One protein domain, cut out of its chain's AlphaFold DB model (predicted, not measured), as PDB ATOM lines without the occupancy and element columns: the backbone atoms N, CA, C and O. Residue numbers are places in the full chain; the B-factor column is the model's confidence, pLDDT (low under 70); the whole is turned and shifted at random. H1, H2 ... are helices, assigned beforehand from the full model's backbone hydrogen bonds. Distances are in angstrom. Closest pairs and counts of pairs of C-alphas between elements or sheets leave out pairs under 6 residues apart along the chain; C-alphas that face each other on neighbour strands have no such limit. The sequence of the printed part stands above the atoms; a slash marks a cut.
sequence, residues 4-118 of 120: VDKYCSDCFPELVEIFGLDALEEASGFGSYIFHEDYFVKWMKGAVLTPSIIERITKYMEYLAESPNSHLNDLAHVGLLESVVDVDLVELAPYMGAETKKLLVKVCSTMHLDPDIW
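What this domain is: This is residues 4 to 118 of the 120 residues of an uncharacterized protein of Marinosulfonomonas sp (UniProt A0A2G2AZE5). The hairpin of H5 and H6, with H7 set crosswise on it, makes a well-packed group at one end of the domain; the short helices H1 to H4 form a looser group at the other. The two groups meet where H1 just reaches H5 and where H4 comes near H6. The printed part has 115 residues with seven named helices, H1 to H7 along the chain, no named strand, and class all helix. It is compact, with a radius of gyration of the C-alphas of 13.7 A and spans of 41 by 31 by 21 A.

How they stand to each other: H1, residues 4 to 11, only just touches residues 56 to 60 of H5, residues 51 to 66, with 3 pairs of C-alphas within 8 A; the closest, Cys 11 and Arg 56, are 6.5 A apart. H2, residues 13 to 19, only just touches H4, residues 37 to 46, with 3 such pairs; the closest C-alphas, of Leu 15 and Trp 43, are 7.5 A apart. H3, residues 21 to 29, touches no helix. H5 and H6, residues 70 to 86, form a helical hairpin at a steep tilt of 41 degrees; their closest C-alphas, of Ala 65 and Asn 73, are 5.1 A apart. H7, residues 98 to 111, touches H5 about perpendicular, at 81 degrees, with the C-alphas of Glu 62 and Thr 100 closest at 5.2 A. H7 also touches H6, with the C-alphas of Leu 81 and Val 107 closest at 5.8 A. Every O i to N i+4 pair is within hydrogen-bond range in H1, H2, H5, H6 and H7; H3 has 4 of 5 and H4 5 of 6.

Where its parts are: H1 begins at C-alpha 4, (271.470, 160.870, 244.034). From first to last C-alpha, H5 measures 22.2 A, H6 24.3 A and H7 20.0 A. H7 ends at C-alpha 111, (266.989, 145.837, 222.017).

The domain as a whole: The C-alphas farthest apart, of Asp 22 and Asp 116, are 41.2 A apart. The printed part has no cut, and the H6 to H7 link is long, with 11 residues. Low-confidence residues, with pLDDT under 70, include 27 to 42 and 81 to 91.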
ATOM      1  N   VAL A   4     272.449 161.648 244.804       65.94
ATOM      2  CA  VAL A   4     271.470 160.870 244.034       65.94
ATOM      3  C   VAL A   4     270.577 160.064 244.968       65.94
ATOM      4  O   VAL A   4     269.359 160.122 244.821       65.94
ATOM      5  N   ASP A   5     271.164 159.428 245.982       68.75
ATOM      6  CA  ASP A   5     270.439 158.717 247.040       68.75
ATOM      7  C   ASP A   5     269.471 159.662 247.767       68.75
ATOM      8  O   ASP A   5     268.318 159.323 248.043       68.75
ATOM      9  N   LYS A   6     269.935 160.890 248.053       72.81
ATOM     10  CA  LYS A   6     269.108 161.922 248.677       72.81
ATOM     11  C   LYS A   6     267.951 162.315 247.771       72.81
ATOM     12  O   LYS A   6     266.816 162.360 248.226       72.81
ATOM     13  N   TYR A   7     268.241 162.593 246.504       70.88
ATOM     14  CA  TYR A   7     267.228 163.019 245.547       70.88
ATOM     15  C   TYR A   7     266.170 161.936 245.327       70.88
ATOM     16  O   TYR A   7     264.984 162.233 245.325       70.88
ATOM     17  N   CYS A   8     266.579 160.672 245.226       71.69
ATOM     18  CA  CYS A   8     265.654 159.551 245.148       71.69
ATOM     19  C   CYS A   8     264.801 159.426 246.415       71.69
ATOM     20  O   CYS A   8     263.586 159.321 246.313       71.69
ATOM     21  N   SER A   9     265.403 159.512 247.603       74.50
ATOM     22  CA  SER A   9     264.665 159.443 248.872       74.50
ATOM     23  C   SER A   9     263.664 160.595 249.025       74.50
ATOM     24  O   SER A   9     262.541 160.381 249.476       74.50
ATOM     25  N   ASP A  10     264.042 161.803 248.600       76.25
ATOM     26  CA  ASP A  10     263.165 162.976 248.574       76.25
ATOM     27  C   ASP A  10     262.033 162.794 247.540       76.25
ATOM     28  O   ASP A  10     260.885 163.173 247.782       76.25
ATOM     29  N   CYS A  11     262.341 162.190 246.387       73.31
ATOM     30  CA  CYS A  11     261.385 161.911 245.319       73.31
ATOM     31  C   CYS A  11     260.508 160.686 245.575       73.31
ATOM     32  O   CYS A  11     259.464 160.611 244.933       73.31
ATOM     33  N   PHE A  12     260.891 159.763 246.463       78.12
ATOM     34  CA  PHE A  12     260.245 158.473 246.761       78.12
ATOM     35  C   PHE A  12     260.334 158.094 248.255       78.12
ATOM     36  O   PHE A  12     260.905 157.053 248.592       78.12
ATOM     37  N   PRO A  13     259.745 158.890 249.172       80.94
ATOM     38  CA  PRO A  13     259.702 158.565 250.601       80.94
ATOM     39  C   PRO A  13     259.094 157.187 250.904       80.94
ATOM     40  O   PRO A  13     259.480 156.549 251.878       80.94
ATOM     41  N   GLU A  14     258.203 156.680 250.051       78.88
ATOM     42  CA  GLU A  14     257.594 155.355 250.178       78.88
ATOM     43  C   GLU A  14     258.643 154.231 250.110       78.88
ATOM     44  O   GLU A  14     258.490 153.204 250.768       78.88
ATOM     45  N   LEU A  15     259.745 154.420 249.371       74.94
ATOM     46  CA  LEU A  15     260.855 153.461 249.361       74.94
ATOM     47  C   LEU A  15     261.549 153.410 250.724       74.94
ATOM     48  O   LEU A  15     261.876 152.326 251.209       74.94
ATOM     49  N   VAL A  16     261.731 154.570 251.358       79.44
ATOM     50  CA  VAL A  16     262.317 154.672 252.701       79.44
ATOM     51  C   VAL A  16     261.402 154.010 253.730       79.44
ATOM     52  O   VAL A  16     261.891 153.311 254.614       79.44
ATOM     53  N   GLU A  17     260.085 154.164 253.598       81.75
ATOM     54  CA  GLU A  17     259.106 153.516 254.481       81.75
ATOM     55  C   GLU A  17     259.069 151.988 254.320       81.75
ATOM     56  O   GLU A  17     258.939 151.272 255.313       81.75
ATOM     57  N   ILE A  18     259.193 151.474 253.091       78.62
ATOM     58  CA  ILE A  18     259.108 150.033 252.803       78.62
ATOM     59  C   ILE A  18     260.405 149.302 253.165       78.62
ATOM     60  O   ILE A  18     260.356 148.190 253.696       78.62
ATOM     61  N   PHE A  19     261.558 149.891 252.846       77.62
ATOM     62  CA  PHE A  19     262.850 149.205 252.928       77.62
ATOM     63  C   PHE A  19     263.734 149.698 254.078       77.62
ATOM     64  O   PHE A  19     264.571 148.936 254.555       77.62
ATOM     65  N   GLY A  20     263.512 150.917 254.575       80.94
ATOM     66  CA  GLY A  20     264.338 151.548 255.602       80.94
ATOM     67  C   GLY A  20     265.582 152.229 255.027       80.94
ATOM     68  O   GLY A  20     266.181 151.757 254.065       80.94
ATOM     69  N   LEU A  21     265.989 153.348 255.638       77.69
ATOM     70  CA  LEU A  21     267.120 154.154 255.165       77.69
ATOM     71  C   LEU A  21     268.449 153.380 255.200       77.69
ATOM     72  O   LEU A  21     269.201 153.431 254.235       77.69
ATOM     73  N   ASP A  22     268.699 152.604 256.257       77.50
ATOM     74  CA  ASP A  22     269.939 151.829 256.411       77.50
ATOM     75  C   ASP A  22     270.111 150.794 255.284       77.50
ATOM     76  O   ASP A  22     271.195 150.648 254.723       77.50
ATOM     77  N   ALA A  23     269.016 150.129 254.898       74.19
ATOM     78  CA  ALA A  23     269.011 149.161 253.804       74.19
ATOM     79  C   ALA A  23     269.140 149.818 252.425       74.19
ATOM     80  O   ALA A  23     269.462 149.121 251.474       74.19
ATOM     81  N   LEU A  24     268.869 151.122 252.304       71.19
ATOM     82  CA  LEU A  24     269.087 151.911 251.088       71.19
ATOM     83  C   LEU A  24     270.496 152.529 251.046       71.19
ATOM     84  O   LEU A  24     271.027 152.753 249.962       71.19
ATOM     85  N   GLU A  25     271.128 152.774 252.199       72.44
ATOM     86  CA  GLU A  25     272.511 153.268 252.291       72.44
ATOM     87  C   GLU A  25     273.569 152.155 252.172       72.44
ATOM     88  O   GLU A  25     274.615 152.373 251.563       72.44
ATOM     89  N   GLU A  26     273.330 150.963 252.730       71.00
ATOM     90  CA  GLU A  26     274.279 149.833 252.710       71.00
ATOM     91  C   GLU A  26     274.650 149.389 251.285       71.00
ATOM     92  O   GLU A  26     275.751 149.593 250.782       71.00
ATOM     93  N   ALA A  27     273.704 148.766 250.622       63.94
ATOM     94  CA  ALA A  27     273.220 149.209 249.350       63.94
ATOM     95  C   ALA A  27     274.059 150.147 248.451       63.94
ATOM     96  O   ALA A  27     274.789 149.681 247.568       63.94
ATOM     97  N   SER A  28     273.933 151.467 248.633       59.66
ATOM     98  CA  SER A  28     274.643 152.463 247.824       59.66
ATOM     99  C   SER A  28     276.151 152.494 248.110       59.66
ATOM    100  O   SER A  28     276.940 152.999 247.307       59.66
ATOM    101  N   GLY A  29     276.585 151.909 249.232       53.59
ATOM    102  CA  GLY A  29     277.973 151.822 249.677       53.59
ATOM    103  C   GLY A  29     278.846 150.777 248.968       53.59
ATOM    104  O   GLY A  29     280.071 150.913 248.986       53.59
ATOM    105  N   PHE A  30     278.284 149.769 248.293       52.09
ATOM    106  CA  PHE A  30     279.055 148.668 247.680       52.09
ATOM    107  C   PHE A  30     279.771 149.009 246.358       52.09
ATOM    108  O   PHE A  30     280.048 148.118 245.553       52.09
ATOM    109  N   GLY A  31     280.044 150.289 246.067       41.28
ATOM    110  CA  GLY A  31     280.593 150.735 244.768       41.28
ATOM    111  C   GLY A  31     279.686 150.409 243.571       41.28
ATOM    112  O   GLY A  31     279.998 150.720 242.424       41.28
ATOM    113  N   SER A  32     278.547 149.796 243.865       38.09
ATOM    114  CA  SER A  32     277.435 149.570 242.991       38.09
ATOM    115  C   SER A  32     276.622 150.839 243.042       38.09
ATOM    116  O   SER A  32     275.858 151.088 243.967       38.09
ATOM    117  N   TYR A  33     276.726 151.592 241.966       44.75
ATOM    118  CA  TYR A  33     275.721 152.535 241.500       44.75
ATOM    119  C   TYR A  33     274.306 151.901 241.319       44.75
ATOM    120  O   TYR A  33     273.427 152.507 240.724       44.75
ATOM    121  N   ILE A  34     274.092 150.689 241.849       41.53
ATOM    122  CA  ILE A  34     272.941 149.784 241.751       41.53
ATOM    123  C   ILE A  34     272.092 149.912 243.021       41.53
ATOM    124  O   ILE A  34     271.588 148.940 243.570       41.53
ATOM    125  N   PHE A  35     271.950 151.123 243.539       51.41
ATOM    126  CA  PHE A  35     270.823 151.433 244.401       51.41
ATOM    127  C   PHE A  35     270.048 152.512 243.714       51.41
ATOM    128  O   PHE A  35     270.313 153.686 243.894       51.41
ATOM    129  N   HIS A  36     269.180 152.060 242.819       56.25
ATOM    130  CA  HIS A  36     267.751 152.290 242.948       56.25
ATOM    131  C   HIS A  36     266.974 151.367 242.024       56.25
ATOM    132  O   HIS A  36     265.828 151.117 242.334       56.25
ATOM    133  N   GLU A  37     267.584 150.777 240.998       54.16
ATOM    134  CA  GLU A  37     266.891 149.944 240.010       54.16
ATOM    135  C   GLU A  37     266.114 148.775 240.624       54.16
ATOM    136  O   GLU A  37     264.895 148.793 240.568       54.16
ATOM    137  N   ASP A  38     266.754 147.838 241.328       59.84
ATOM    138  CA  ASP A  38     266.054 146.656 241.858       59.84
ATOM    139  C   ASP A  38     264.911 146.999 242.825       59.84
ATOM    140  O   ASP A  38     263.832 146.411 242.764       59.84
ATOM    141  N   TYR A  39     265.116 147.961 243.729       64.31
ATOM    142  CA  TYR A  39     264.107 148.361 244.717       64.31
ATOM    143  C   TYR A  39     263.014 149.235 244.106       64.31
ATOM    144  O   TYR A  39     261.846 149.074 244.455       64.31
ATOM    145  N   PHE A  40     263.375 150.123 243.182       67.06
ATOM    146  CA  PHE A  40     262.449 150.959 242.428       67.06
ATOM    147  C   PHE A  40     261.617 150.117 241.468       67.06
ATOM    148  O   PHE A  40     260.402 150.238 241.484       67.06
ATOM    149  N   VAL A  41     262.225 149.209 240.707       66.69
ATOM    150  CA  VAL A  41     261.551 148.242 239.830       66.69
ATOM    151  C   VAL A  41     260.672 147.317 240.664       66.69
ATOM    152  O   VAL A  41     259.509 147.112 240.328       66.69
ATOM    153  N   LYS A  42     261.162 146.796 241.797       68.19
ATOM    154  CA  LYS A  42     260.351 145.977 242.714       68.19
ATOM    155  C   LYS A  42     259.172 146.752 243.294       68.19
ATOM    156  O   LYS A  42     258.091 146.184 243.429       68.19
ATOM    157  N   TRP A  43     259.365 148.023 243.629       74.19
ATOM    158  CA  TRP A  43     258.283 148.899 244.060       74.19
ATOM    159  C   TRP A  43     257.309 149.171 242.913       74.19
ATOM    160  O   TRP A  43     256.125 148.925 243.094       74.19
ATOM    161  N   MET A  44     257.781 149.557 241.726       70.75
ATOM    162  CA  MET A  44     256.960 149.801 240.534       70.75
ATOM    163  C   MET A  44     256.119 148.581 240.156       70.75
ATOM    164  O   MET A  44     254.934 148.729 239.884       70.75
ATOM    165  N   LYS A  45     256.681 147.366 240.234       70.12
ATOM    166  CA  LYS A  45     255.959 146.103 239.995       70.12
ATOM    167  C   LYS A  45     254.776 145.884 240.949       70.12
ATOM    168  O   LYS A  45     253.860 145.138 240.614       70.12
ATOM    169  N   GLY A  46     254.798 146.487 242.140       69.94
ATOM    170  CA  GLY A  46     253.724 146.403 243.136       69.94
ATOM    171  C   GLY A  46     252.949 147.705 243.356       69.94
ATOM    172  O   GLY A  46     251.978 147.709 244.114       69.94
ATOM    173  N   ALA A  47     253.374 148.810 242.743       69.75
ATOM    174  CA  ALA A  47     252.816 150.132 242.973       69.75
ATOM    175  C   ALA A  47     251.579 150.359 242.103       69.75
ATOM    176  O   ALA A  47     251.539 150.021 240.924       69.75
ATOM    177  N   VAL A  48     250.568 151.008 242.679       76.31
ATOM    178  CA  VAL A  48     249.471 151.572 241.889       76.31
ATOM    179  C   VAL A  48     249.986 152.856 241.242       76.31
ATOM    180  O   VAL A  48     250.209 153.847 241.941       76.31
ATOM    181  N   LEU A  49     250.177 152.848 239.920       74.62
ATOM    182  CA  LEU A  49     250.663 153.999 239.152       74.62
ATOM    183  C   LEU A  49     249.592 155.098 239.071       74.62
ATOM    184  O   LEU A  49     248.831 155.220 238.116       74.62
ATOM    185  N   THR A  50     249.505 155.913 240.121       81.38
ATOM    186  CA  THR A  50     248.678 157.128 240.108       81.38
ATOM    187  C   THR A  50     249.356 158.228 239.283       81.38
ATOM    188  O   THR A  50     250.585 158.245 239.206       81.38
ATOM    189  N   PRO A  51     248.617 159.219 238.744       80.25
ATOM    190  CA  PRO A  51     249.222 160.323 237.990       80.25
ATOM    191  C   PRO A  51     250.349 161.055 238.738       80.25
ATOM    192  O   PRO A  51     251.344 161.434 238.135       80.25
ATOM    193  N   SER A  52     250.224 161.201 240.063       82.12
ATOM    194  CA  SER A  52     251.255 161.810 240.922       82.12
ATOM    195  C   SER A  52     252.532 160.963 241.003       82.12
ATOM    196  O   SER A  52     253.643 161.490 240.956       82.12
ATOM    197  N   ILE A  53     252.382 159.637 241.094       79.25
ATOM    198  CA  ILE A  53     253.511 158.698 241.091       79.25
ATOM    199  C   ILE A  53     254.201 158.714 239.726       79.25
ATOM    200  O   ILE A  53     255.419 158.854 239.670       79.25
ATOM    201  N   ILE A  54     253.424 158.657 238.644       77.31
ATOM    202  CA  ILE A  54     253.930 158.728 237.270       77.31
ATOM    203  C   ILE A  54     254.743 160.012 237.060       77.31
ATOM    204  O   ILE A  54     255.872 159.946 236.588       77.31
ATOM    205  N   GLU A  55     254.226 161.167 237.485       82.00
ATOM    206  CA  GLU A  55     254.930 162.449 237.361       82.00
ATOM    207  C   GLU A  55     256.266 162.470 238.124       82.00
ATOM    208  O   GLU A  55     257.259 163.015 237.638       82.00
ATOM    209  N   ARG A  56     256.318 161.878 239.322       81.00
ATOM    210  CA  ARG A  56     257.554 161.789 240.120       81.00
ATOM    211  C   ARG A  56     258.576 160.861 239.473       81.00
ATOM    212  O   ARG A  56     259.752 161.213 239.416       81.00
ATOM    213  N   ILE A  57     258.121 159.724 238.947       77.94
ATOM    214  CA  ILE A  57     258.942 158.775 238.189       77.94
ATOM    215  C   ILE A  57     259.562 159.462 236.976       77.94
ATOM    216  O   ILE A  57     260.784 159.469 236.837       77.94
ATOM    217  N   THR A  58     258.756 160.103 236.131       78.00
ATOM    218  CA  THR A  58     259.281 160.693 234.896       78.00
ATOM    219  C   THR A  58     260.179 161.897 235.149       78.00
ATOM    220  O   THR A  58     261.178 162.053 234.451       78.00
ATOM    221  N   LYS A  59     259.909 162.702 236.185       81.31
ATOM    222  CA  LYS A  59     260.820 163.776 236.620       81.31
ATOM    223  C   LYS A  59     262.159 163.245 237.113       81.31
ATOM    224  O   LYS A  59     263.195 163.819 236.786       81.31
ATOM    225  N   TYR A  60     262.144 162.168 237.894       79.56
ATOM    226  CA  TYR A  60     263.370 161.543 238.378       79.56
ATOM    227  C   TYR A  60     264.206 160.988 237.218       79.56
ATOM    228  O   TYR A  60     265.404 161.246 237.145       79.56
ATOM    229  N   MET A  61     263.566 160.302 236.270       77.88
ATOM    230  CA  MET A  61     264.235 159.779 235.076       77.88
ATOM    231  C   MET A  61     264.814 160.894 234.200       77.88
ATOM    232  O   MET A  61     265.963 160.784 233.777       77.88
ATOM    233  N   GLU A  62     264.076 161.989 233.996       83.31
ATOM    234  CA  GLU A  62     264.561 163.141 233.227       83.31
ATOM    235  C   GLU A  62     265.766 163.793 233.898       83.31
ATOM    236  O   GLU A  62     266.758 164.075 233.235       83.31
ATOM    237  N   TYR A  63     265.738 163.942 235.223       80.69
ATOM    238  CA  TYR A  63     266.876 164.461 235.979       80.69
ATOM    239  C   TYR A  63     268.135 163.601 235.805       80.69
ATOM    240  O   TYR A  63     269.234 164.128 235.610       80.69
ATOM    241  N   LEU A  64     267.994 162.272 235.860       77.50
ATOM    242  CA  LEU A  64     269.121 161.369 235.628       77.50
ATOM    243  C   LEU A  64     269.615 161.447 234.176       77.50
ATOM    244  O   LEU A  64     270.824 161.453 233.943       77.50
ATOM    245  N   ALA A  65     268.696 161.564 233.214       79.06
ATOM    246  CA  ALA A  65     269.009 161.691 231.794       79.06
ATOM    247  C   ALA A  65     269.739 163.004 231.462       79.06
ATOM    248  O   ALA A  65     270.683 162.997 230.675       79.06
ATOM    249  N   GLU A  66     269.358 164.113 232.097       83.69
ATOM    250  CA  GLU A  66     269.985 165.434 231.944       83.69
ATOM    251  C   GLU A  66     271.353 165.546 232.637       83.69
ATOM    252  O   GLU A  66     272.092 166.513 232.420       83.69
ATOM    253  N   SER A  67     271.711 164.583 233.490       79.81
ATOM    254  CA  SER A  67     272.921 164.670 234.296       79.81
ATOM    255  C   SER A  67     274.192 164.681 233.432       79.81
ATOM    256  O   SER A  67     274.417 163.760 232.645       79.81
ATOM    257  N   PRO A  68     275.107 165.655 233.621       75.62
ATOM    258  CA  PRO A  68     276.393 165.673 232.920       75.62
ATOM    259  C   PRO A  68     277.353 164.583 233.421       75.62
ATOM    260  O   PRO A  68     278.437 164.404 232.865       75.62
ATOM    261  N   ASN A  69     276.997 163.871 234.494       78.06
ATOM    262  CA  ASN A  69     277.749 162.722 234.963       78.06
ATOM    263  C   ASN A  69     277.402 161.508 234.096       78.06
ATOM    264  O   ASN A  69     276.315 160.948 234.226       78.06
ATOM    265  N   SER A  70     278.349 161.080 233.259       75.56
ATOM    266  CA  SER A  70     278.172 159.941 232.352       75.56
ATOM    267  C   SER A  70     277.719 158.673 233.074       75.56
ATOM    268  O   SER A  70     276.891 157.954 232.539       75.56
ATOM    269  N   HIS A  71     278.171 158.446 234.313       70.88
ATOM    270  CA  HIS A  71     277.717 157.300 235.101       70.88
ATOM    271  C   HIS A  71     276.221 157.383 235.417       70.88
ATOM    272  O   HIS A  71     275.538 156.377 235.341       70.88
ATOM    273  N   LEU A  72     275.684 158.567 235.732       69.44
ATOM    274  CA  LEU A  72     274.251 158.725 236.019       69.44
ATOM    275  C   LEU A  72     273.395 158.582 234.759       69.44
ATOM    276  O   LEU A  72     272.323 157.985 234.816       69.44
ATOM    277  N   ASN A  73     273.895 159.065 233.623       75.44
ATOM    278  CA  ASN A  73     273.239 158.876 232.334       75.44
ATOM    279  C   ASN A  73     273.244 157.396 231.901       75.44
ATOM    280  O   ASN A  73     272.219 156.881 231.457       75.44
ATOM    281  N   ASP A  74     274.366 156.692 232.090       71.88
ATOM    282  CA  ASP A  74     274.478 155.255 231.815       71.88
ATOM    283  C   ASP A  74     273.555 154.432 232.727       71.88
ATOM    284  O   ASP A  74     272.946 153.471 232.266       71.88
ATOM    285  N   LEU A  75     273.374 154.832 233.986       70.44
ATOM    286  CA  LEU A  75     272.409 154.191 234.887       70.44
ATOM    287  C   LEU A  75     270.967 154.432 234.463       70.44
ATOM    288  O   LEU A  75     270.183 153.496 234.461       70.44
ATOM    289  N   ALA A  76     270.608 155.654 234.064       73.06
ATOM    290  CA  ALA A  76     269.278 155.916 233.509       73.06
ATOM    291  C   ALA A  76     269.010 155.046 232.270       73.06
ATOM    292  O   ALA A  76     267.893 154.577 232.056       73.06
ATOM    293  N   HIS A  77     270.050 154.809 231.468       71.88
ATOM    294  CA  HIS A  77     269.989 153.948 230.297       71.88
ATOM    295  C   HIS A  77     269.762 152.468 230.659       71.88
ATOM    296  O   HIS A  77     268.906 151.836 230.040       71.88
ATOM    297  N   VAL A  78     270.482 151.925 231.649       70.75
ATOM    298  CA  VAL A  78     270.257 150.556 232.165       70.75
ATOM    299  C   VAL A  78     268.866 150.446 232.808       70.75
ATOM    300  O   VAL A  78     268.094 149.596 232.375       70.75
ATOM    301  N   GLY A  79     268.494 151.431 233.638       70.25
ATOM    302  CA  GLY A  79     267.157 151.649 234.221       70.25
ATOM    303  C   GLY A  79     266.019 151.405 233.249       70.25
ATOM    304  O   GLY A  79     265.056 150.674 233.504       70.25
ATOM    305  N   LEU A  80     266.134 152.064 232.101       72.44
ATOM    306  CA  LEU A  80     265.178 151.955 231.015       72.44
ATOM    307  C   LEU A  80     265.231 150.590 230.321       72.44
ATOM    308  O   LEU A  80     264.170 150.062 230.012       72.44
ATOM    309  N   LEU A  81     266.415 150.010 230.083       68.12
ATOM    310  CA  LEU A  81     266.555 148.666 229.500       68.12
ATOM    311  C   LEU A  81     265.837 147.611 230.349       68.12
ATOM    312  O   LEU A  81     265.066 146.824 229.802       68.12
ATOM    313  N   GLU A  82     266.046 147.607 231.666       67.19
ATOM    314  CA  GLU A  82     265.381 146.661 232.570       67.19
ATOM    315  C   GLU A  82     263.876 146.923 232.637       67.19
ATOM    316  O   GLU A  82     263.068 145.997 232.546       67.19
ATOM    317  N   SER A  83     263.479 148.194 232.701       67.38
ATOM    318  CA  SER A  83     262.064 148.564 232.743       67.38
ATOM    319  C   SER A  83     261.320 148.198 231.459       67.38
ATOM    320  O   SER A  83     260.191 147.755 231.564       67.38
ATOM    321  N   VAL A  84     261.916 148.298 230.262       63.31
ATOM    322  CA  VAL A  84     261.277 147.843 229.003       63.31
ATOM    323  C   VAL A  84     260.976 146.340 229.037       63.31
ATOM    324  O   VAL A  84     259.999 145.889 228.440       63.31
ATOM    325  N   VAL A  85     261.819 145.554 229.710       59.81
ATOM    326  CA  VAL A  85     261.645 144.099 229.821       59.81
ATOM    327  C   VAL A  85     260.546 143.743 230.825       59.81
ATOM    328  O   VAL A  85     259.812 142.780 230.604       59.81
ATOM    329  N   ASP A  86     260.429 144.513 231.908       58.84
ATOM    330  CA  ASP A  86     259.692 144.105 233.108       58.84
ATOM    331  C   ASP A  86     258.489 144.988 233.482       58.84
ATOM    332  O   ASP A  86     257.681 144.593 234.328       58.84
ATOM    333  N   VAL A  87     258.367 146.180 232.901       61.88
ATOM    334  CA  VAL A  87     257.350 147.190 233.215       61.88
ATOM    335  C   VAL A  87     256.771 147.729 231.910       61.88
ATOM    336  O   VAL A  87     257.493 148.064 230.976       61.88
ATOM    337  N   ASP A  88     255.446 147.838 231.835       64.88
ATOM    338  CA  ASP A  88     254.789 148.415 230.665       64.88
ATOM    339  C   ASP A  88     255.039 149.936 230.610       64.88
ATOM    340  O   ASP A  88     254.278 150.751 231.132       64.88
ATOM    341  N   LEU A  89     256.165 150.331 230.010       66.38
ATOM    342  CA  LEU A  89     256.579 151.728 229.856       66.38
ATOM    343  C   LEU A  89     255.614 152.561 228.991       66.38
ATOM    344  O   LEU A  89     255.786 153.781 228.924       66.38
ATOM    345  N   VAL A  90     254.595 151.954 228.365       67.12
ATOM    346  CA  VAL A  90     253.615 152.637 227.511       67.12
ATOM    347  C   VAL A  90     252.838 153.642 228.353       67.12
ATOM    348  O   VAL A  90     252.534 154.736 227.887       67.12
ATOM    349  N   GLU A  91     252.578 153.318 229.621       69.25
ATOM    350  CA  GLU A  91     251.872 154.214 230.540       69.25
ATOM    351  C   GLU A  91     252.726 155.415 230.978       69.25
ATOM    352  O   GLU A  91     252.190 156.480 231.286       69.25
ATOM    353  N   LEU A  92     254.056 155.273 230.979       73.06
ATOM    354  CA  LEU A  92     254.991 156.314 231.420       73.06
ATOM    355  C   LEU A  92     255.454 157.217 230.271       73.06
ATOM    356  O   LEU A  92     255.702 158.406 230.489       73.06
ATOM    357  N   ALA A  93     255.538 156.686 229.050       74.50
ATOM    358  CA  ALA A  93     256.060 157.376 227.873       74.50
ATOM    359  C   ALA A  93     255.439 158.766 227.585       74.50
ATOM    360  O   ALA A  93     256.202 159.698 227.292       74.50
ATOM    361  N   PRO A  94     254.113 158.986 227.742       77.25
ATOM    362  CA  PRO A  94     253.505 160.300 227.519       77.25
ATOM    363  C   PRO A  94     254.028 161.388 228.464       77.25
ATOM    364  O   PRO A  94     254.001 162.573 228.132       77.25
ATOM    365  N   TYR A  95     254.515 160.988 229.638       79.12
ATOM    366  CA  TYR A  95     254.960 161.876 230.710       79.12
ATOM    367  C   TYR A  95     256.480 162.068 230.734       79.12
ATOM    368  O   TYR A  95     256.981 162.854 231.542       79.12
ATOM    369  N   MET A  96     257.221 161.355 229.879       83.12
ATOM    370  CA  MET A  96     258.675 161.461 229.784       83.12
ATOM    371  C   MET A  96     259.100 162.751 229.077       83.12
ATOM    372  O   MET A  96     258.519 163.153 228.060       83.12
ATOM    373  N   GLY A  97     260.151 163.375 229.609       83.81
ATOM    374  CA  GLY A  97     260.783 164.540 229.006       83.81
ATOM    375  C   GLY A  97     261.657 164.188 227.797       83.81
ATOM    376  O   GLY A  97     261.684 163.052 227.310       83.81
ATOM    377  N   ALA A  98     262.323 165.199 227.247       86.56
ATOM    378  CA  ALA A  98     263.049 165.076 225.991       86.56
ATOM    379  C   ALA A  98     264.304 164.203 226.120       86.56
ATOM    380  O   ALA A  98     264.589 163.418 225.213       86.56
ATOM    381  N   GLU A  99     265.048 164.311 227.221       85.81
ATOM    382  CA  GLU A  99     266.283 163.547 227.412       85.81
ATOM    383  C   GLU A  99     265.989 162.082 227.744       85.81
ATOM    384  O   GLU A  99     266.612 161.189 227.165       85.81
ATOM    385  N   THR A 100     264.973 161.805 228.564       82.62
ATOM    386  CA  THR A 100     264.519 160.428 228.818       82.62
ATOM    387  C   THR A 100     264.032 159.773 227.529       82.62
ATOM    388  O   THR A 100     264.369 158.623 227.259       82.62
ATOM    389  N   LYS A 101     263.310 160.509 226.669       84.00
ATOM    390  CA  LYS A 101     262.893 160.005 225.350       84.00
ATOM    391  C   LYS A 101     264.083 159.670 224.449       84.00
ATOM    392  O   LYS A 101     264.049 158.650 223.766       84.00
ATOM    393  N   LYS A 102     265.161 160.462 224.460       84.88
ATOM    394  CA  LYS A 102     266.395 160.115 223.724       84.88
ATOM    395  C   LYS A 102     267.040 158.840 224.260       84.88
ATOM    396  O   LYS A 102     267.496 158.019 223.462       84.88
ATOM    397  N   LEU A 103     267.076 158.665 225.584       82.75
ATOM    398  CA  LEU A 103     267.543 157.418 226.185       82.75
ATOM    399  C   LEU A 103     266.655 156.247 225.762       82.75
ATOM    400  O   LEU A 103     267.186 155.242 225.309       82.75
ATOM    401  N   LEU A 104     265.330 156.393 225.788       80.19
ATOM    402  CA  LEU A 104     264.395 155.356 225.350       80.19
ATOM    403  C   LEU A 104     264.604 154.963 223.877       80.19
ATOM    404  O   LEU A 104     264.654 153.781 223.561       80.19
ATOM    405  N   VAL A 105     264.837 155.923 222.976       82.06
ATOM    406  CA  VAL A 105     265.200 155.629 221.573       82.06
ATOM    407  C   VAL A 105     266.476 154.784 221.491       82.06
ATOM    408  O   VAL A 105     266.540 153.816 220.728       82.06
ATOM    409  N   LYS A 106     267.498 155.128 222.284       82.44
ATOM    410  CA  LYS A 106     268.763 154.377 222.361       82.44
ATOM    411  C   LYS A 106     268.536 152.951 222.883       82.44
ATOM    412  O   LYS A 106     269.108 152.008 222.332       82.44
ATOM    413  N   VAL A 107     267.664 152.788 223.877       79.44
ATOM    414  CA  VAL A 107     267.246 151.498 224.456       79.44
ATOM    415  C   VAL A 107     266.545 150.644 223.405       79.44
ATOM    416  O   VAL A 107     266.989 149.530 223.130       79.44
ATOM    417  N   CYS A 108     265.510 151.179 222.749       78.44
ATOM    418  CA  CYS A 108     264.761 150.477 221.705       78.44
ATOM    419  C   CYS A 108     265.679 150.036 220.560       78.44
ATOM    420  O   CYS A 108     265.604 148.892 220.115       78.44
ATOM    421  N   SER A 109     266.608 150.901 220.139       80.25
ATOM    422  CA  SER A 109     267.605 150.555 219.122       80.25
ATOM    423  C   SER A 109     268.524 149.413 219.566       80.25
ATOM    424  O   SER A 109     268.811 148.527 218.761       80.25
ATOM    425  N   THR A 110     268.952 149.412 220.832       81.12
ATOM    426  CA  THR A 110     269.823 148.375 221.414       81.12
ATOM    427  C   THR A 110     269.105 147.029 221.531       81.12
ATOM    428  O   THR A 110     269.706 145.988 221.282       81.12
ATOM    429  N   MET A 111     267.815 147.042 221.868       76.31
ATOM    430  CA  MET A 111     266.989 145.837 222.017       76.31
ATOM    431  C   MET A 111     266.332 145.366 220.712       76.31
ATOM    432  O   MET A 111     265.645 144.347 220.713       76.31
ATOM    433  N   HIS A 112     266.527 146.089 219.604       78.38
ATOM    434  CA  HIS A 112     265.838 145.857 218.329       78.38
ATOM    435  C   HIS A 112     264.302 145.892 218.439       78.38
ATOM    436  O   HIS A 112     263.602 145.156 217.742       78.38
ATOM    437  N   LEU A 113     263.784 146.754 219.312       72.75
ATOM    438  CA  LEU A 113     262.356 147.013 219.462       72.75
ATOM    439  C   LEU A 113     261.938 148.166 218.552       72.75
ATOM    440  O   LEU A 113     262.723 149.083 218.310       72.75
ATOM    441  N   ASP A 114     260.697 148.121 218.072       70.69
ATOM    442  CA  ASP A 114     260.127 149.213 217.289       70.69
ATOM    443  C   ASP A 114     259.943 150.452 218.192       70.69
ATOM    444  O   ASP A 114     259.172 150.392 219.158       70.69
ATOM    445  N   PRO A 115     260.667 151.558 217.938       65.75
ATOM    446  CA  PRO A 115     260.563 152.764 218.750       65.75
ATOM    447  C   PRO A 115     259.187 153.437 218.634       65.75
ATOM    448  O   PRO A 115     258.791 154.142 219.564       65.75
ATOM    449  N   ASP A 116     258.428 153.191 217.560       68.38
ATOM    450  CA  ASP A 116     257.109 153.803 217.344       68.38
ATOM    451  C   ASP A 116     256.061 153.312 218.356       68.38
ATOM    452  O   ASP A 116     255.047 153.973 218.565       68.38
ATOM    453  N   ILE A 117     256.319 152.197 219.047       62.72
ATOM    454  CA  ILE A 117     255.467 151.692 220.134       62.72
ATOM    455  C   ILE A 117     255.462 152.655 221.335       62.72
ATOM    456  O   ILE A 117     254.476 152.716 222.066       62.72
ATOM    457  N   TRP A 118     256.536 153.428 221.528       60.31
ATOM    458  CA  TRP A 118     256.771 154.188 222.762       60.31
ATOM    459  C   TRP A 118     256.884 155.704 222.562       60.31
ATOM    460  O   TRP A 118     257.001 156.441 223.536       60.31
TER     461      TRP A 118